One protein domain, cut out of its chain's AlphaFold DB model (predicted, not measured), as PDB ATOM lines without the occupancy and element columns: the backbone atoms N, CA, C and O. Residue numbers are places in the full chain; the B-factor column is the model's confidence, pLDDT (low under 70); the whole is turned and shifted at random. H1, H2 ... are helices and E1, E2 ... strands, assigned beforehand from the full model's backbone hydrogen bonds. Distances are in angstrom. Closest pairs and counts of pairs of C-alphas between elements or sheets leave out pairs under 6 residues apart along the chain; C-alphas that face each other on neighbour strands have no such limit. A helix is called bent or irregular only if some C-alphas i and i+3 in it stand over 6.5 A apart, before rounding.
ATOM      1  N   LEU A   5     -47.790  24.660   5.964       95.25
ATOM      2  CA  LEU A   5     -47.470  23.265   5.723       95.25
ATOM      3  C   LEU A   5     -46.032  22.995   6.166       95.25
ATOM      4  O   LEU A   5     -45.140  23.779   5.869       95.25
ATOM      5  N   GLU A   6     -45.822  21.879   6.852       96.25
ATOM      6  CA  GLU A   6     -44.513  21.281   7.115       96.25
ATOM      7  C   GLU A   6     -44.323  20.107   6.152       96.25
ATOM      8  O   GLU A   6     -45.113  19.159   6.169       96.25
ATOM      9  N   ILE A   7     -43.306  20.180   5.300       95.88
ATOM     10  CA  ILE A   7     -42.994  19.173   4.282       95.88
ATOM     11  C   ILE A   7     -41.709  18.472   4.696       95.88
ATOM     12  O   ILE A   7     -40.683  19.129   4.827       95.88
ATOM     13  N   ASP A   8     -41.762  17.155   4.895       95.69
ATOM     14  CA  ASP A   8     -40.606  16.347   5.290       95.69
ATOM     15  C   ASP A   8     -39.973  15.665   4.078       95.69
ATOM     16  O   ASP A   8     -40.653  14.960   3.320       95.69
ATOM     17  N   TYR A   9     -38.652  15.765   3.962       95.62
ATOM     18  CA  TYR A   9     -37.882  15.224   2.848       95.62
ATOM     19  C   TYR A   9     -36.996  14.050   3.264       95.62
ATOM     20  O   TYR A   9     -36.505  13.963   4.394       95.62
ATOM     21  N   ALA A  10     -36.747  13.154   2.312       95.94
ATOM     22  CA  ALA A  10     -35.782  12.073   2.449       95.94
ATOM     23  C   ALA A  10     -35.001  11.849   1.154       95.94
ATOM     24  O   ALA A  10     -35.522  12.043   0.057       95.94
ATOM     25  N   PHE A  11     -33.779  11.342   1.278       97.56
ATOM     26  CA  PHE A  11     -33.038  10.766   0.162       97.56
ATOM     27  C   PHE A  11     -33.303   9.270   0.084       97.56
ATOM     28  O   PHE A  11     -33.115   8.540   1.055       97.56
ATOM     29  N   GLY A  12     -33.732   8.803  -1.084       96.94
ATOM     30  CA  GLY A  12     -33.835   7.394  -1.421       96.94
ATOM     31  C   GLY A  12     -32.610   6.930  -2.195       96.94
ATOM     32  O   GLY A  12     -32.415   7.294  -3.354       96.94
ATOM     33  N   TYR A  13     -31.814   6.083  -1.556       97.44
ATOM     34  CA  TYR A  13     -30.640   5.434  -2.123       97.44
ATOM     35  C   TYR A  13     -31.064   4.143  -2.822       97.44
ATOM     36  O   TYR A  13     -31.603   3.231  -2.190       97.44
ATOM     37  N   VAL A  14     -30.864   4.071  -4.138       96.62
ATOM     38  CA  VAL A  14     -31.367   2.979  -4.982       96.62
ATOM     39  C   VAL A  14     -30.332   1.863  -5.104       96.62
ATOM     40  O   VAL A  14     -29.267   2.052  -5.683       96.62
ATOM     41  N   TYR A  15     -30.681   0.667  -4.633       94.38
ATOM     42  CA  TYR A  15     -29.878  -0.552  -4.742       94.38
ATOM     43  C   TYR A  15     -30.554  -1.536  -5.701       94.38
ATOM     44  O   TYR A  15     -31.404  -2.347  -5.320       94.38
ATOM     45  N   ASP A  16     -30.177  -1.468  -6.979       91.38
ATOM     46  CA  ASP A  16     -30.843  -2.210  -8.059       91.38
ATOM     47  C   ASP A  16     -30.776  -3.731  -7.905       91.38
ATOM     48  O   ASP A  16     -31.751  -4.430  -8.198       91.38
ATOM     49  N   LYS A  17     -29.638  -4.240  -7.424       87.25
ATOM     50  CA  LYS A  17     -29.398  -5.676  -7.215       87.25
ATOM     51  C   LYS A  17     -30.284  -6.262  -6.119       87.25
ATOM     52  O   LYS A  17     -30.706  -7.410  -6.218       87.25
ATOM     53  N   SER A  18     -30.592  -5.450  -5.114       90.88
ATOM     54  CA  SER A  18     -31.461  -5.802  -3.991       90.88
ATOM     55  C   SER A  18     -32.931  -5.473  -4.245       90.88
ATOM     56  O   SER A  18     -33.766  -5.823  -3.416       90.88
ATOM     57  N   LYS A  19     -33.251  -4.780  -5.353       94.44
ATOM     58  CA  LYS A  19     -34.569  -4.173  -5.594       94.44
ATOM     59  C   LYS A  19     -35.048  -3.408  -4.357       94.44
ATOM     60  O   LYS A  19     -36.145  -3.633  -3.856       94.44
ATOM     61  N   LEU A  20     -34.193  -2.521  -3.851       96.75
ATOM     62  CA  LEU A  20     -34.417  -1.776  -2.614       96.75
ATOM     63  C   LEU A  20     -34.147  -0.287  -2.833       96.75
ATOM     64  O   LEU A  20     -33.178   0.076  -3.496       96.75
ATOM     65  N   VAL A  21     -34.981   0.565  -2.246       97.62
ATOM     66  CA  VAL A  21     -34.706   1.987  -2.035       97.62
ATOM     67  C   VAL A  21     -34.639   2.227  -0.530       97.62
ATOM     68  O   VAL A  21     -35.615   1.982   0.184       97.62
ATOM     69  N   VAL A  22     -33.483   2.678  -0.048       97.56
ATOM     70  CA  VAL A  22     -33.258   2.993   1.369       97.56
ATOM     71  C   VAL A  22     -33.492   4.478   1.578       97.56
ATOM     72  O   VAL A  22     -32.795   5.289   0.979       97.56
ATOM     73  N   MET A  23     -34.468   4.836   2.405       96.75
ATOM     74  CA  MET A  23     -34.808   6.223   2.704       96.75
ATOM     75  C   MET A  23     -34.067   6.715   3.945       96.75
ATOM     76  O   MET A  23     -34.215   6.139   5.028       96.75
ATOM     77  N   TYR A  24     -33.336   7.813   3.796       96.62
ATOM     78  CA  TYR A  24     -32.746   8.577   4.890       96.62
ATOM     79  C   TYR A  24     -33.446   9.940   4.999       96.62
ATOM     80  O   TYR A  24     -33.480  10.655   3.999       96.62
ATOM     81  N   PRO A  25     -34.037  10.308   6.149       94.88
ATOM     82  CA  PRO A  25     -34.669  11.614   6.328       94.88
ATOM     83  C   PRO A  25     -33.614  12.725   6.379       94.88
ATOM     84  O   PRO A  25     -32.603  12.567   7.057       94.88
ATOM     85  N   VAL A  26     -33.851  13.843   5.689       93.19
ATOM     86  CA  VAL A  26     -32.835  14.907   5.511       93.19
ATOM     87  C   VAL A  26     -33.268  16.280   5.997       93.19
ATOM     88  O   VAL A  26     -32.435  17.161   6.138       93.19
ATOM     89  N   GLY A  27     -34.550  16.473   6.298       88.94
ATOM     90  CA  GLY A  27     -35.023  17.733   6.854       88.94
ATOM     91  C   GLY A  27     -36.481  18.005   6.538       88.94
ATOM     92  O   GLY A  27     -37.178  17.170   5.960       88.94
ATOM     93  N   SER A  28     -36.924  19.195   6.928       92.19
ATOM     94  CA  SER A  28     -38.284  19.668   6.706       92.19
ATOM     95  C   SER A  28     -38.291  21.134   6.294       92.19
ATOM     96  O   SER A  28     -37.511  21.916   6.840       92.19
ATOM     97  N   ASN A  29     -39.218  21.523   5.425       91.62
ATOM     98  CA  ASN A  29     -39.468  22.919   5.072       91.62
ATOM     99  C   ASN A  29     -40.844  23.367   5.582       91.62
ATOM    100  O   ASN A  29     -41.765  22.555   5.679       91.62
ATOM    101  N   ILE A  30     -40.986  24.654   5.904       93.94
ATOM    102  CA  ILE A  30     -42.254  25.260   6.316       93.94
ATOM    103  C   ILE A  30     -42.652  26.296   5.270       93.94
ATOM    104  O   ILE A  30     -41.915  27.252   5.038       93.94
ATOM    105  N   ILE A  31     -43.830  26.128   4.676       93.38
ATOM    106  CA  ILE A  31     -44.353  27.008   3.627       93.38
ATOM    107  C   ILE A  31     -45.785  27.433   3.937       93.38
ATOM    108  O   ILE A  31     -46.573  26.661   4.483       93.38
ATOM    109  N   ASP A  32     -46.147  28.664   3.588       92.75
ATOM    110  CA  ASP A  32     -47.537  29.100   3.671       92.75
ATOM    111  C   ASP A  32     -48.382  28.309   2.657       92.75
ATOM    112  O   ASP A  32     -48.046  28.223   1.480       92.75
ATOM    113  N   GLU A  33     -49.517  27.744   3.085       88.50
ATOM    114  CA  GLU A  33     -50.366  26.885   2.236       88.50
ATOM    115  C   GLU A  33     -50.848  27.612   0.968       88.50
ATOM    116  O   GLU A  33     -51.078  26.983  -0.059       88.50
ATOM    117  N   ASN A  34     -50.968  28.943   1.024       89.81
ATOM    118  CA  ASN A  34     -51.356  29.771  -0.121       89.81
ATOM    119  C   ASN A  34     -50.216  30.011  -1.126       89.81
ATOM    120  O   ASN A  34     -50.493  30.452  -2.238       89.81
ATOM    121  N   GLU A  35     -48.965  29.791  -0.720       90.38
ATOM    122  CA  GLU A  35     -47.760  29.940  -1.550       90.38
ATOM    123  C   GLU A  35     -47.239  28.583  -2.043       90.38
ATOM    124  O   GLU A  35     -46.328  28.532  -2.865       90.38
ATOM    125  N   TYR A  36     -47.810  27.475  -1.557       91.06
ATOM    126  CA  TYR A  36     -47.416  26.136  -1.965       91.06
ATOM    127  C   TYR A  36     -47.866  25.830  -3.397       91.06
ATOM    128  O   TYR A  36     -49.055  25.656  -3.678       91.06
ATOM    129  N   GLU A  37     -46.888  25.692  -4.290       92.62
ATOM    130  CA  GLU A  37     -47.077  25.254  -5.669       92.62
ATOM    131  C   GLU A  37     -46.418  23.883  -5.873       92.62
ATOM    132  O   GLU A  37     -45.199  23.762  -5.970       92.62
ATOM    133  N   MET A  38     -47.239  22.831  -5.956       93.12
ATOM    134  CA  MET A  38     -46.771  21.447  -6.114       93.12
ATOM    135  C   MET A  38     -45.880  21.258  -7.348       93.12
ATOM    136  O   MET A  38     -44.871  20.570  -7.264       93.12
ATOM    137  N   GLU A  39     -46.235  21.874  -8.477       91.62
ATOM    138  CA  GLU A  39     -45.461  21.773  -9.723       91.62
ATOM    139  C   GLU A  39     -44.046  22.349  -9.563       91.62
ATOM    140  O   GLU A  39     -43.088  21.798 -10.102       91.62
ATOM    141  N   VAL A  40     -43.904  23.425  -8.781       90.50
ATOM    142  CA  VAL A  40     -42.606  24.043  -8.482       90.50
ATOM    143  C   VAL A  40     -41.779  23.124  -7.588       90.50
ATOM    144  O   VAL A  40     -40.613  22.876  -7.885       90.50
ATOM    145  N   GLU A  41     -42.389  22.571  -6.539       90.69
ATOM    146  CA  GLU A  41     -41.736  21.611  -5.641       90.69
ATOM    147  C   GLU A  41     -41.231  20.376  -6.407       90.69
ATOM    148  O   GLU A  41     -40.085  19.961  -6.248       90.69
ATOM    149  N   VAL A  42     -42.066  19.821  -7.291       92.19
ATOM    150  CA  VAL A  42     -41.699  18.687  -8.148       92.19
ATOM    151  C   VAL A  42     -40.522  19.042  -9.055       92.19
ATOM    152  O   VAL A  42     -39.556  18.281  -9.096       92.19
ATOM    153  N   ALA A  43     -40.559  20.197  -9.724       91.00
ATOM    154  CA  ALA A  43     -39.478  20.628 -10.609       91.00
ATOM    155  C   ALA A  43     -38.133  20.759  -9.868       91.00
ATOM    156  O   ALA A  43     -37.114  20.285 -10.365       91.00
ATOM    157  N   PHE A  44     -38.132  21.321  -8.652       90.00
ATOM    158  CA  PHE A  44     -36.920  21.405  -7.829       90.00
ATOM    159  C   PHE A  44     -36.352  20.025  -7.482       90.00
ATOM    160  O   PHE A  44     -35.141  19.824  -7.547       90.00
ATOM    161  N   LEU A  45     -37.205  19.059  -7.136       92.75
ATOM    162  CA  LEU A  45     -36.752  17.702  -6.820       92.75
ATOM    163  C   LEU A  45     -36.261  16.932  -8.057       92.75
ATOM    164  O   LEU A  45     -35.351  16.105  -7.943       92.75
ATOM    165  N   GLU A  46     -36.836  17.194  -9.234       91.88
ATOM    166  CA  GLU A  46     -36.404  16.599 -10.504       91.88
ATOM    167  C   GLU A  46     -35.002  17.049 -10.935       91.88
ATOM    168  O   GLU A  46     -34.276  16.253 -11.542       91.88
ATOM    169  N   ASP A  47     -34.594  18.267 -10.565       90.62
ATOM    170  CA  ASP A  47     -33.250  18.802 -10.830       90.62
ATOM    171  C   ASP A  47     -32.139  18.078 -10.037       90.62
ATOM    172  O   ASP A  47     -30.960  18.183 -10.383       90.62
ATOM    173  N   GLY A  48     -32.502  17.274  -9.030       89.94
ATOM    174  CA  GLY A  48     -31.584  16.431  -8.263       89.94
ATOM    175  C   GLY A  48     -31.246  16.975  -6.875       89.94
ATOM    176  O   GLY A  48     -31.583  18.102  -6.510       89.94
ATOM    177  N   ILE A  49     -30.579  16.147  -6.065       92.69
ATOM    178  CA  ILE A  49     -30.320  16.483  -4.657       92.69
ATOM    179  C   ILE A  49     -29.324  17.635  -4.513       92.69
ATOM    180  O   ILE A  49     -29.433  18.415  -3.578       92.69
ATOM    181  N   GLU A  50     -28.392  17.771  -5.456       92.56
ATOM    182  CA  GLU A  50     -27.338  18.787  -5.456       92.56
ATOM    183  C   GLU A  50     -27.880  20.202  -5.693       92.56
ATOM    184  O   GLU A  50     -27.224  21.180  -5.345       92.56
ATOM    185  N   VAL A  51     -29.063  20.306  -6.303       89.94
ATOM    186  CA  VAL A  51     -29.759  21.577  -6.544       89.94
ATOM    187  C   VAL A  51     -30.766  21.856  -5.431       89.94
ATOM    188  O   VAL A  51     -30.904  23.001  -5.004       89.94
ATOM    189  N   ALA A  52     -31.463  20.818  -4.962       88.94
ATOM    190  CA  ALA A  52     -32.564  20.963  -4.019       88.94
ATOM    191  C   ALA A  52     -32.138  21.049  -2.540       88.94
ATOM    192  O   ALA A  52     -32.929  21.516  -1.723       88.94
ATOM    193  N   PHE A  53     -30.927  20.609  -2.175       93.06
ATOM    194  CA  PHE A  53     -30.506  20.481  -0.773       93.06
ATOM    195  C   PHE A  53     -29.120  21.073  -0.504       93.06
ATOM    196  O   PHE A  53     -28.294  21.222  -1.407       93.06
ATOM    197  N   GLU A  54     -28.853  21.401   0.763       93.06
ATOM    198  CA  GLU A  54     -27.546  21.901   1.180       93.06
ATOM    199  C   GLU A  54     -26.478  20.799   1.119       93.06
ATOM    200  O   GLU A  54     -26.719  19.631   1.435       93.06
ATOM    201  N   GLU A  55     -25.247  21.180   0.766       93.81
ATOM    202  CA  GLU A  55     -24.114  20.251   0.666       93.81
ATOM    203  C   GLU A  55     -23.848  19.508   1.991       93.81
ATOM    204  O   GLU A  55     -23.450  18.340   1.988       93.81
ATOM    205  N   SER A  56     -24.102  20.156   3.133       93.81
ATOM    206  CA  SER A  56     -23.977  19.541   4.458       93.81
ATOM    207  C   SER A  56     -24.947  18.382   4.670       93.81
ATOM    208  O   SER A  56     -24.522  17.344   5.178       93.81
ATOM    209  N   ASP A  57     -26.202  18.524   4.242       93.31
ATOM    210  CA  ASP A  57     -27.235  17.498   4.423       93.31
ATOM    211  C   ASP A  57     -26.944  16.283   3.535       93.31
ATOM    212  O   ASP A  57     -27.029  15.131   3.972       93.31
ATOM    213  N   ILE A  58     -26.506  16.539   2.296       94.88
ATOM    214  CA  ILE A  58     -26.042  15.511   1.353       94.88
ATOM    215  C   ILE A  58     -24.876  14.729   1.948       94.88
ATOM    216  O   ILE A  58     -24.869  13.494   1.923       94.88
ATOM    217  N   LYS A  59     -23.894  15.434   2.513       94.94
ATOM    218  CA  LYS A  59     -22.727  14.804   3.124       94.94
ATOM    219  C   LYS A  59     -23.110  13.928   4.317       94.94
ATOM    220  O   LYS A  59     -22.673  12.782   4.375       94.94
ATOM    221  N   GLU A  60     -23.930  14.433   5.236       94.50
ATOM    222  CA  GLU A  60     -24.363  13.680   6.420       94.50
ATOM    223  C   GLU A  60     -25.137  12.409   6.044       94.50
ATOM    224  O   GLU A  60     -24.864  11.321   6.569       94.50
ATOM    225  N   ALA A  61     -26.070  12.525   5.098       95.00
ATOM    226  CA  ALA A  61     -26.852  11.394   4.616       95.00
ATOM    227  C   ALA A  61     -25.961  10.331   3.952       95.00
ATOM    228  O   ALA A  61     -26.071   9.138   4.257       95.00
ATOM    229  N   ASN A  62     -25.020  10.759   3.103       94.12
ATOM    230  CA  ASN A  62     -24.076   9.865   2.435       94.12
ATOM    231  C   ASN A  62     -23.164   9.149   3.436       94.12
ATOM    232  O   ASN A  62     -23.013   7.929   3.348       94.12
ATOM    233  N   ASP A  63     -22.611   9.866   4.416       91.88
ATOM    234  CA  ASP A  63     -21.766   9.279   5.462       91.88
ATOM    235  C   ASP A  63     -22.538   8.245   6.301       91.88
ATOM    236  O   ASP A  63     -21.992   7.197   6.657       91.88
ATOM    237  N   THR A  64     -23.826   8.491   6.560       91.88
ATOM    238  CA  THR A  64     -24.690   7.575   7.320       91.88
ATOM    239  C   THR A  64     -25.051   6.311   6.541       91.88
ATOM    240  O   THR A  64     -25.137   5.225   7.120       91.88
ATOM    241  N   ILE A  65     -25.250   6.425   5.227       93.69
ATOM    242  CA  ILE A  65     -25.619   5.300   4.358       93.69
ATOM    243  C   ILE A  65     -24.404   4.472   3.942       93.69
ATOM    244  O   ILE A  65     -24.528   3.260   3.745       93.69
ATOM    245  N   LYS A  66     -23.218   5.083   3.877       89.31
ATOM    246  CA  LYS A  66     -21.968   4.452   3.433       89.31
ATOM    247  C   LYS A  66     -21.689   3.058   4.024       89.31
ATOM    248  O   LYS A  66     -21.268   2.176   3.277       89.31
ATOM    249  N   PRO A  67     -21.951   2.769   5.316       88.00
ATOM    250  CA  PRO A  67     -21.763   1.424   5.863       88.00
ATOM    251  C   PRO A  67     -22.604   0.329   5.181       88.00
ATOM    252  O   PRO A  67     -22.187  -0.832   5.170       88.00
ATOM    253  N   LEU A  68     -23.764   0.661   4.598       89.06
ATOM    254  CA  LEU A  68     -24.607  -0.299   3.873       89.06
ATOM    255  C   LEU A  68     -23.966  -0.783   2.572       89.06
ATOM    256  O   LEU A  68     -24.251  -1.901   2.145       89.06
ATOM    257  N   GLU A  69     -23.065  -0.005   1.968       86.06
ATOM    258  CA  GLU A  69     -22.416  -0.365   0.700       86.06
ATOM    259  C   GLU A  69     -21.578  -1.644   0.807       86.06
ATOM    260  O   GLU A  69     -21.432  -2.393  -0.162       86.06
ATOM    261  N   MET A  70     -21.096  -1.965   2.011       79.94
ATOM    262  CA  MET A  70     -20.409  -3.229   2.282       79.94
ATOM    263  C   MET A  70     -21.302  -4.458   2.057       79.94
ATOM    264  O   MET A  70     -20.803  -5.543   1.761       79.94
ATOM    265  N   PHE A  71     -22.617  -4.307   2.212       83.44
ATOM    266  CA  PHE A  71     -23.585  -5.398   2.109       83.44
ATOM    267  C   PHE A  71     -24.415  -5.324   0.829       83.44
ATOM    268  O   PHE A  71     -24.733  -6.360   0.244       83.44
ATOM    269  N   LEU A  72     -24.769  -4.109   0.414       86.69
ATOM    270  CA  LEU A  72     -25.731  -3.842  -0.653       86.69
ATOM    271  C   LEU A  72     -25.086  -3.334  -1.949       86.69
ATOM    272  O   LEU A  72     -25.804  -3.192  -2.935       86.69
ATOM    273  N   MET A  73     -23.755  -3.145  -1.974       83.81
ATOM    274  CA  MET A  73     -22.996  -2.444  -3.029       83.81
ATOM    275  C   MET A  73     -23.244  -0.935  -3.020       83.81
ATOM    276  O   MET A  73     -24.029  -0.454  -2.215       83.81
ATOM    277  N   LYS A  74     -22.565  -0.167  -3.878       87.75
ATOM    278  CA  LYS A  74     -22.851   1.265  -4.020       87.75
ATOM    279  C   LYS A  74     -24.270   1.470  -4.578       87.75
ATOM    280  O   LYS A  74     -24.691   0.701  -5.451       87.75
ATOM    281  N   PRO A  75     -25.016   2.476  -4.097       92.50
ATOM    282  CA  PRO A  75     -26.294   2.834  -4.690       92.50
ATOM    283  C   PRO A  75     -26.071   3.324  -6.127       92.50
ATOM    284  O   PRO A  75     -25.114   4.041  -6.408       92.50
ATOM    285  N   SER A  76     -26.955   2.952  -7.052       91.75
ATOM    286  CA  SER A  76     -26.851   3.360  -8.458       91.75
ATOM    287  C   SER A  76     -27.336   4.786  -8.700       91.75
ATOM    288  O   SER A  76     -26.965   5.412  -9.692       91.75
ATOM    289  N   LYS A  77     -28.196   5.289  -7.810       93.62
ATOM    290  CA  LYS A  77     -28.741   6.645  -7.839       93.62
ATOM    291  C   LYS A  77     -29.218   7.050  -6.443       93.62
ATOM    292  O   LYS A  77     -29.657   6.198  -5.669       93.62
ATOM    293  N   ILE A  78     -29.191   8.349  -6.163       95.44
ATOM    294  CA  ILE A  78     -29.856   8.970  -5.014       95.44
ATOM    295  C   ILE A  78     -30.993   9.836  -5.555       95.44
ATOM    296  O   ILE A  78     -30.828  10.516  -6.570       95.44
ATOM    297  N   ILE A  79     -32.174   9.747  -4.947       94.50
ATOM    298  CA  ILE A  79     -33.377  10.428  -5.438       94.50
ATOM    299  C   ILE A  79     -34.090  11.082  -4.260       94.50
ATOM    300  O   ILE A  79     -34.297  10.400  -3.258       94.50
ATOM    301  N   PRO A  80     -34.488  12.358  -4.347       94.94
ATOM    302  CA  PRO A  80     -35.241  12.989  -3.276       94.94
ATOM    303  C   PRO A  80     -36.703  12.529  -3.264       94.94
ATOM    304  O   PRO A  80     -37.289  12.234  -4.309       94.94
ATOM    305  N   PHE A  81     -37.284  12.484  -2.068       93.06
ATOM    306  CA  PHE A  81     -38.673  12.129  -1.783       93.06
ATOM    307  C   PHE A  81     -39.287  13.149  -0.829       93.06
ATOM    308  O   PHE A  81     -38.628  13.575   0.118       93.06
ATOM    309  N   VAL A  82     -40.579  13.422  -1.006       94.31
ATOM    310  CA  VAL A  82     -41.433  13.938   0.067       94.31
ATOM    311  C   VAL A  82     -42.014  12.743   0.816       94.31
ATOM    312  O   VAL A  82     -42.633  11.854   0.229       94.31
ATOM    313  N   THR A  83     -41.777  12.688   2.121       93.25
ATOM    314  CA  THR A  83     -42.213  11.573   2.976       93.25
ATOM    315  C   THR A  83     -43.480  11.886   3.753       93.25
ATOM    316  O   THR A  83     -44.231  10.967   4.075       93.25
ATOM    317  N   SER A  84     -43.732  13.166   4.019       95.12
ATOM    318  CA  SER A  84     -44.919  13.638   4.718       95.12
ATOM    319  C   SER A  84     -45.187  15.101   4.375       95.12
ATOM    320  O   SER A  84     -44.260  15.881   4.180       95.12
ATOM    321  N   ILE A  85     -46.467  15.480   4.361       96.06
ATOM    322  CA  ILE A  85     -46.917  16.875   4.331       96.06
ATOM    323  C   ILE A  85     -47.901  17.043   5.483       96.06
ATOM    324  O   ILE A  85     -48.912  16.341   5.524       96.06
ATOM    325  N   LYS A  86     -47.621  17.939   6.427       95.88
ATOM    326  CA  LYS A  86     -48.422  18.143   7.644       95.88
ATOM    327  C   LYS A  86     -48.865  19.586   7.768       95.88
ATOM    328  O   LYS A  86     -48.224  20.488   7.248       95.88
ATOM    329  N   ASP A  87     -49.929  19.814   8.521       94.56
ATOM    330  CA  ASP A  87     -50.204  21.141   9.061       94.56
ATOM    331  C   ASP A  87     -49.163  21.485  10.138       94.56
ATOM    332  O   ASP A  87     -48.919  20.701  11.057       94.56
ATOM    333  N   TYR A  88     -48.520  22.645  10.019       93.25
ATOM    334  CA  TYR A  88     -47.395  23.014  10.878       93.25
ATOM    335  C   TYR A  88     -47.796  23.189  12.351       93.25
ATOM    336  O   TYR A  88     -47.003  22.854  13.235       93.25
ATOM    337  N   GLU A  89     -49.003  23.680  12.647       91.88
ATOM    338  CA  GLU A  89     -49.439  23.908  14.030       91.88
ATOM    339  C   GLU A  89     -49.934  22.617  14.691       91.88
ATOM    340  O   GLU A  89     -49.503  22.266  15.790       91.88
ATOM    341  N   SER A  90     -50.836  21.899  14.024       93.38
ATOM    342  CA  SER A  90     -51.483  20.697  14.564       93.38
ATOM    343  C   SER A  90     -50.660  19.421  14.392       93.38
ATOM    344  O   SER A  90     -50.916  18.436  15.085       93.38
ATOM    345  N   LYS A  91     -49.673  19.431  13.485       93.81
ATOM    346  CA  LYS A  91     -48.883  18.266  13.049       93.81
ATOM    347  C   LYS A  91     -49.720  17.146  12.421       93.81
ATOM    348  O   LYS A  91     -49.226  16.030  12.259       93.81
ATOM    349  N   GLU A  92     -50.972  17.422  12.049       94.62
ATOM    350  CA  GLU A  92     -51.818  16.457  11.348       94.62
ATOM    351  C   GLU A  92     -51.361  16.286   9.894       94.62
ATOM    352  O   GLU A  92     -51.165  17.257   9.163       94.62
ATOM    353  N   GLU A  93     -51.198  15.033   9.465       94.75
ATOM    354  CA  GLU A  93     -50.739  14.690   8.120       94.75
ATOM    355  C   GLU A  93     -51.839  14.911   7.067       94.75
ATOM    356  O   GLU A  93     -52.924  14.320   7.116       94.75
ATOM    357  N   ASN A  94     -51.526  15.703   6.044       94.69
ATOM    358  CA  ASN A  94     -52.359  15.916   4.871       94.69
ATOM    359  C   ASN A  94     -52.117  14.817   3.824       94.69
ATOM    360  O   ASN A  94     -51.514  15.023   2.770       94.69
ATOM    361  N   LYS A  95     -52.649  13.625   4.106       94.69
ATOM    362  CA  LYS A  95     -52.519  12.436   3.241       94.69
ATOM    363  C   LYS A  95     -53.030  12.642   1.819       94.69
ATOM    364  O   LYS A  95     -52.563  11.973   0.902       94.69
ATOM    365  N   LYS A  96     -54.025  13.516   1.640       94.62
ATOM    366  CA  LYS A  96     -54.576  13.814   0.318       94.62
ATOM    367  C   LYS A  96     -53.531  14.538  -0.530       94.62
ATOM    368  O   LYS A  96     -53.254  14.087  -1.632       94.62
ATOM    369  N   LEU A  97     -52.932  15.595   0.018       94.19
ATOM    370  CA  LEU A  97     -51.924  16.385  -0.683       94.19
ATOM    371  C   LEU A  97     -50.650  15.575  -0.961       94.19
ATOM    372  O   LEU A  97     -50.119  15.641  -2.061       94.19
ATOM    373  N   LEU A  98     -50.217  14.738  -0.010       94.75
ATOM    374  CA  LEU A  98     -49.087  13.825  -0.219       94.75
ATOM    375  C   LEU A  98     -49.350  12.833  -1.364       94.75
ATOM    376  O   LEU A  98     -48.459  12.544  -2.155       94.75
ATOM    377  N   LYS A  99     -50.579  12.314  -1.467       94.19
ATOM    378  CA  LYS A  99     -50.967  11.402  -2.548       94.19
ATOM    379  C   LYS A  99     -50.983  12.104  -3.907       94.19
ATOM    380  O   LYS A  99     -50.514  11.526  -4.876       94.19
ATOM    381  N   GLU A 100     -51.506  13.328  -3.967       94.50
ATOM    382  CA  GLU A 100     -51.479  14.152  -5.185       94.50
ATOM    383  C   GLU A 100     -50.029  14.460  -5.607       94.50
ATOM    384  O   GLU A 100     -49.700  14.332  -6.783       94.50
ATOM    385  N   PHE A 101     -49.136  14.739  -4.649       94.75
ATOM    386  CA  PHE A 101     -47.703  14.913  -4.908       94.75
ATOM    387  C   PHE A 101     -47.047  13.651  -5.491       94.75
ATOM    388  O   PHE A 101     -46.354  13.723  -6.505       94.75
ATOM    389  N   ASP A 102     -47.273  12.484  -4.875       93.00
ATOM    390  CA  ASP A 102     -46.730  11.201  -5.345       93.00
ATOM    391  C   ASP A 102     -47.199  10.872  -6.783       93.00
ATOM    392  O   ASP A 102     -46.416  10.343  -7.579       93.00
ATOM    393  N   GLU A 103     -48.448  11.207  -7.128       93.31
ATOM    394  CA  GLU A 103     -49.035  11.027  -8.468       93.31
ATOM    395  C   GLU A 103     -48.433  11.980  -9.513       93.31
ATOM    396  O   GLU A 103     -48.252  11.596 -10.677       93.31
ATOM    397  N   GLU A 104     -48.106  13.210  -9.115       93.31
ATOM    398  CA  GLU A 104     -47.467  14.177 -10.004       93.31
ATOM    399  C   GLU A 104     -46.007  13.788 -10.261       93.31
ATOM    400  O   GLU A 104     -45.627  13.569 -11.418       93.31
ATOM    401  N   TYR A 105     -45.237  13.564  -9.190       93.69
ATOM    402  CA  TYR A 105     -43.806  13.248  -9.244       93.69
ATOM    403  C   TYR A 105     -43.507  11.845  -9.801       93.69
ATOM    404  O   TYR A 105     -42.468  11.623 -10.422       93.69
ATOM    405  N   LYS A 106     -44.398  10.860  -9.598       93.25
ATOM    406  CA  LYS A 106     -44.352   9.471 -10.130       93.25
ATOM    407  C   LYS A 106     -43.119   8.626  -9.789       93.25
ATOM    408  O   LYS A 106     -43.101   7.426 -10.085       93.25
ATOM    409  N   VAL A 107     -42.084   9.188  -9.168       91.44
ATOM    410  CA  VAL A 107     -40.827   8.490  -8.854       91.44
ATOM    411  C   VAL A 107     -41.086   7.271  -7.977       91.44
ATOM    412  O   VAL A 107     -40.688   6.157  -8.323       91.44
ATOM    413  N   LYS A 108     -41.798   7.460  -6.864       90.19
ATOM    414  CA  LYS A 108     -42.106   6.395  -5.905       90.19
ATOM    415  C   LYS A 108     -42.886   5.255  -6.554       90.19
ATOM    416  O   LYS A 108     -42.499   4.091  -6.437       90.19
ATOM    417  N   GLU A 109     -43.936   5.590  -7.299       90.69
ATOM    418  CA  GLU A 109     -44.764   4.616  -8.014       90.69
ATOM    419  C   GLU A 109     -43.959   3.845  -9.067       90.69
ATOM    420  O   GLU A 109     -44.109   2.631  -9.196       90.69
ATOM    421  N   SER A 110     -43.050   4.514  -9.784       94.00
ATOM    422  CA  SER A 110     -42.167   3.888 -10.775       94.00
ATOM    423  C   SER A 110     -41.300   2.782 -10.167       94.00
ATOM    424  O   SER A 110     -41.195   1.695 -10.740       94.00
ATOM    425  N   TYR A 111     -40.712   3.016  -8.990       95.44
ATOM    426  CA  TYR A 111     -39.899   2.009  -8.299       95.44
ATOM    427  C   TYR A 111     -40.738   0.854  -7.754       95.44
ATOM    428  O   TYR A 111     -40.380  -0.307  -7.967       95.44
ATOM    429  N   ILE A 112     -41.892   1.147  -7.149       94.31
ATOM    430  CA  ILE A 112     -42.831   0.116  -6.682       94.31
ATOM    431  C   ILE A 112     -43.279  -0.772  -7.853       94.31
ATOM    432  O   ILE A 112     -43.217  -1.998  -7.761       94.31
ATOM    433  N   ASN A 113     -43.635  -0.176  -8.995       95.25
ATOM    434  CA  ASN A 113     -44.045  -0.903 -10.202       95.25
ATOM    435  C   ASN A 113     -42.917  -1.762 -10.796       95.25
ATOM    436  O   ASN A 113     -43.179  -2.801 -11.402       95.25
ATOM    437  N   LYS A 114     -41.655  -1.365 -10.600       96.06
ATOM    438  CA  LYS A 114     -40.467  -2.162 -10.959       96.06
ATOM    439  C   LYS A 114     -40.113  -3.233  -9.915       96.06
ATOM    440  O   LYS A 114     -39.098  -3.914 -10.077       96.06
ATOM    441  N   GLY A 115     -40.926  -3.383  -8.868       95.94
ATOM    442  CA  GLY A 115     -40.780  -4.391  -7.820       95.94
ATOM    443  C   GLY A 115     -39.798  -4.022  -6.712       95.94
ATOM    444  O   GLY A 115     -39.301  -4.925  -6.045       95.94
ATOM    445  N   TYR A 116     -39.481  -2.736  -6.534       97.25
ATOM    446  CA  TYR A 116     -38.585  -2.300  -5.464       97.25
ATOM    447  C   TYR A 116     -39.340  -2.209  -4.138       97.25
ATOM    448  O   TYR A 116     -40.460  -1.699  -4.076       97.25
ATOM    449  N   GLU A 117     -38.699  -2.665  -3.066       97.12
ATOM    450  CA  GLU A 117     -39.113  -2.361  -1.701       97.12
ATOM    451  C   GLU A 117     -38.567  -0.978  -1.319       97.12
ATOM    452  O   GLU A 117     -37.426  -0.653  -1.634       97.12
ATOM    453  N   ILE A 118     -39.370  -0.153  -0.651       96.06
ATOM    454  CA  ILE A 118     -38.940   1.157  -0.144       96.06
ATOM    455  C   ILE A 118     -39.014   1.102   1.382       96.06
ATOM    456  O   ILE A 118     -40.078   0.801   1.933       96.06
ATOM    457  N   ARG A 119     -37.889   1.330   2.066       96.88
ATOM    458  CA  ARG A 119     -37.768   1.197   3.530       96.88
ATOM    459  C   ARG A 119     -36.932   2.307   4.129       96.88
ATOM    460  O   ARG A 119     -36.024   2.806   3.478       96.88
ATOM    461  N   ASP A 120     -37.212   2.648   5.381       95.06
ATOM    462  CA  ASP A 120     -36.345   3.530   6.150       95.06
ATOM    463  C   ASP A 120     -34.993   2.864   6.445       95.06
ATOM    464  O   ASP A 120     -34.866   1.636   6.528       95.06
ATOM    465  N   VAL A 121     -33.976   3.703   6.604       95.12
ATOM    466  CA  VAL A 121     -32.592   3.300   6.864       95.12
ATOM    467  C   VAL A 121     -32.443   2.379   8.079       95.12
ATOM    468  O   VAL A 121     -31.688   1.408   8.017       95.12
ATOM    469  N   TYR A 122     -33.187   2.616   9.163       93.19
ATOM    470  CA  TYR A 122     -33.048   1.857  10.406       93.19
ATOM    471  C   TYR A 122     -33.568   0.432  10.240       93.19
ATOM    472  O   TYR A 122     -32.871  -0.524  10.587       93.19
ATOM    473  N   HIS A 123     -34.733   0.276   9.608       95.31
ATOM    474  CA  HIS A 123     -35.262  -1.034   9.246       95.31
ATOM    475  C   HIS A 123     -34.272  -1.827   8.387       95.31
ATOM    476  O   HIS A 123     -34.106  -3.036   8.579       95.31
ATOM    477  N   VAL A 124     -33.617  -1.165   7.431       95.56
ATOM    478  CA  VAL A 124     -32.649  -1.813   6.541       95.56
ATOM    479  C   VAL A 124     -31.397  -2.230   7.299       95.56
ATOM    480  O   VAL A 124     -30.961  -3.361   7.114       95.56
ATOM    481  N   PHE A 125     -30.857  -1.396   8.191       90.94
ATOM    482  CA  PHE A 125     -29.723  -1.783   9.037       90.94
ATOM    483  C   PHE A 125     -30.038  -2.996   9.918       90.94
ATOM    484  O   PHE A 125     -29.252  -3.943   9.963       90.94
ATOM    485  N   GLU A 126     -31.203  -3.007  10.570       92.81
ATOM    486  CA  GLU A 126     -31.632  -4.126  11.421       92.81
ATOM    487  C   GLU A 126     -31.829  -5.429  10.635       92.81
ATOM    488  O   GLU A 126     -31.624  -6.521  11.163       92.81
ATOM    489  N   ASN A 127     -32.210  -5.321   9.359       92.56
ATOM    490  CA  ASN A 127     -32.594  -6.454   8.520       92.56
ATOM    491  C   ASN A 127     -31.698  -6.610   7.284       92.56
ATOM    492  O   ASN A 127     -32.124  -7.204   6.293       92.56
ATOM    493  N   VAL A 128     -30.454  -6.116   7.328       89.12
ATOM    494  CA  VAL A 128     -29.584  -6.001   6.142       89.12
ATOM    495  C   VAL A 128     -29.396  -7.335   5.422       89.12
ATOM    496  O   VAL A 128     -29.394  -7.389   4.196       89.12
ATOM    497  N   VAL A 129     -29.358  -8.438   6.177       86.56
ATOM    498  CA  VAL A 129     -29.216  -9.810   5.663       86.56
ATOM    499  C   VAL A 129     -30.318 -10.179   4.663       86.56
ATOM    500  O   VAL A 129     -30.047 -10.904   3.710       86.56
ATOM    501  N   LYS A 130     -31.542  -9.653   4.827       89.31
ATOM    502  CA  LYS A 130     -32.666  -9.875   3.897       89.31
ATOM    503  C   LYS A 130     -32.397  -9.268   2.518       89.31
ATOM    504  O   LYS A 130     -32.902  -9.774   1.519       89.31
ATOM    505  N   TYR A 131     -31.630  -8.183   2.477       89.81
ATOM    506  CA  TYR A 131     -31.433  -7.359   1.288       89.81
ATOM    507  C   TYR A 131     -30.108  -7.627   0.577       89.81
ATOM    508  O   TYR A 131     -29.893  -7.105  -0.515       89.81
TER     509      TYR A 131
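AT A GLANCE: This is residues 5 to 131 of the 288 residues of an uncharacterized protein of Romboutsia hominis (UniProt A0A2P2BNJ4). A long, strongly twisted sheet, E3, E1 and E2 side by side with the short E4 added at one end of E2, curls like part of a barrel, with helices packed round it. The long helix H3 runs along E2 and E1, H4 runs along the edge strand E3 with H1 touching it, and H6 and H7 follow E4 at one end of the body. The printed part has 127 residues, with seven named helices and four named strands in the order E1 E2 H1 H2 H3 E3 H4 H5 E4 H6 H7; the class is mixed, helices and strands. The sheet is mixed too, in the order E3, E1, E2, E4, with E2 and E4 parallel and the other neighbours antiparallel. The whole is compact, with a radius of gyration of the C-alphas of 14.8 A and spans of 45 by 32 by 28 A.

IN THESE COORDINATES: Find C-alpha 5 at (-47.470, 23.265, 5.723); from there E1, residues 5 to 15, runs 31.4 A to C-alpha 15. After a tight link E2, residues 20 to 32, runs 34.1 A and bends by 60 degrees at residue 26. Read on to H1, residues 38 to 46, 12.3 A long, and the short H2, residues 49 to 52. H3, residues 55 to 72, begins at C-alpha 55, (-24.114, 20.251, 0.666), and is 24.2 A long, with a kink of 41 degrees near residue 66; it is irregular, but only just, with C-alphas 64 and 67 7.0 A apart. E3, residues 77 to 87, covers 30.9 A, and H4, residues 95 to 105, covers 15.2 A. Next come H5, residues 107 to 113, E4, residues 117 to 120, H6, residues 121 to 126, and H7, residues 128 to 131, which ends at C-alpha 131, (-31.433, -7.359, 1.288).

HOW THE PARTS SIT: Begin with the sheet, where the hairpin E1 and E2 is antiparallel at 160 degrees; look at N 7 and O 29, 2.9 A apart, within hydrogen-bond range. E3 is antiparallel to E1 at 156 degrees, with N 10 and O 81 at 2.9 A. E4 is parallel to E2 at 59 degrees, with N 21 and O 117 at 2.8 A. E3, H4, H5 and E4 make a split strand-helix-strand unit, two strands running the same way with E1 and E2 between them, and its crossover is right-handed. The helices H1, H3, H4 and H6 on one face of the sheet make two layers with it. H3 lies over E1 and E2 at a height of 9.1 A over the sheet; the closest C-alphas of E2 and H3 are those of Val 26 and Asp 57, 6.3 A. H4 lies over E3 at a height of 9.2 A, with the C-alphas of Ile 85 and Leu 98 closest at 5.9 A. H1 touches H4 at a steep tilt of 51 degrees, the same way, closest at the C-alphas of Val 42 and Tyr 105, 5.9 A. H2 only grazes the sheet. H5 and H6 are on the sheet but, only just, over none of its strands: two C-alphas of H5 fall on E4 and two of H6 on E2. H3 touches H7 with residues 68 to 72 alone, closest at the C-alphas of Leu 72 and Tyr 131, 7.0 A; H7 is not on the sheet. H1 and H3 are apart. In H1, H4, H5 and H6 every O i to N i+4 pair is within hydrogen-bond range, in H3 9 of 14 are, and H2 and H7 are too short for such a pair.

THE WHOLE: The two C-alphas farthest apart are those of Asn 34 and Val 129, 45.7 A. The printed part has no cut and no long link; the link from E3 to H4 is short, and the others are tight. The mean pLDDT of the printed part is 93.0, and no printed residue is under 70.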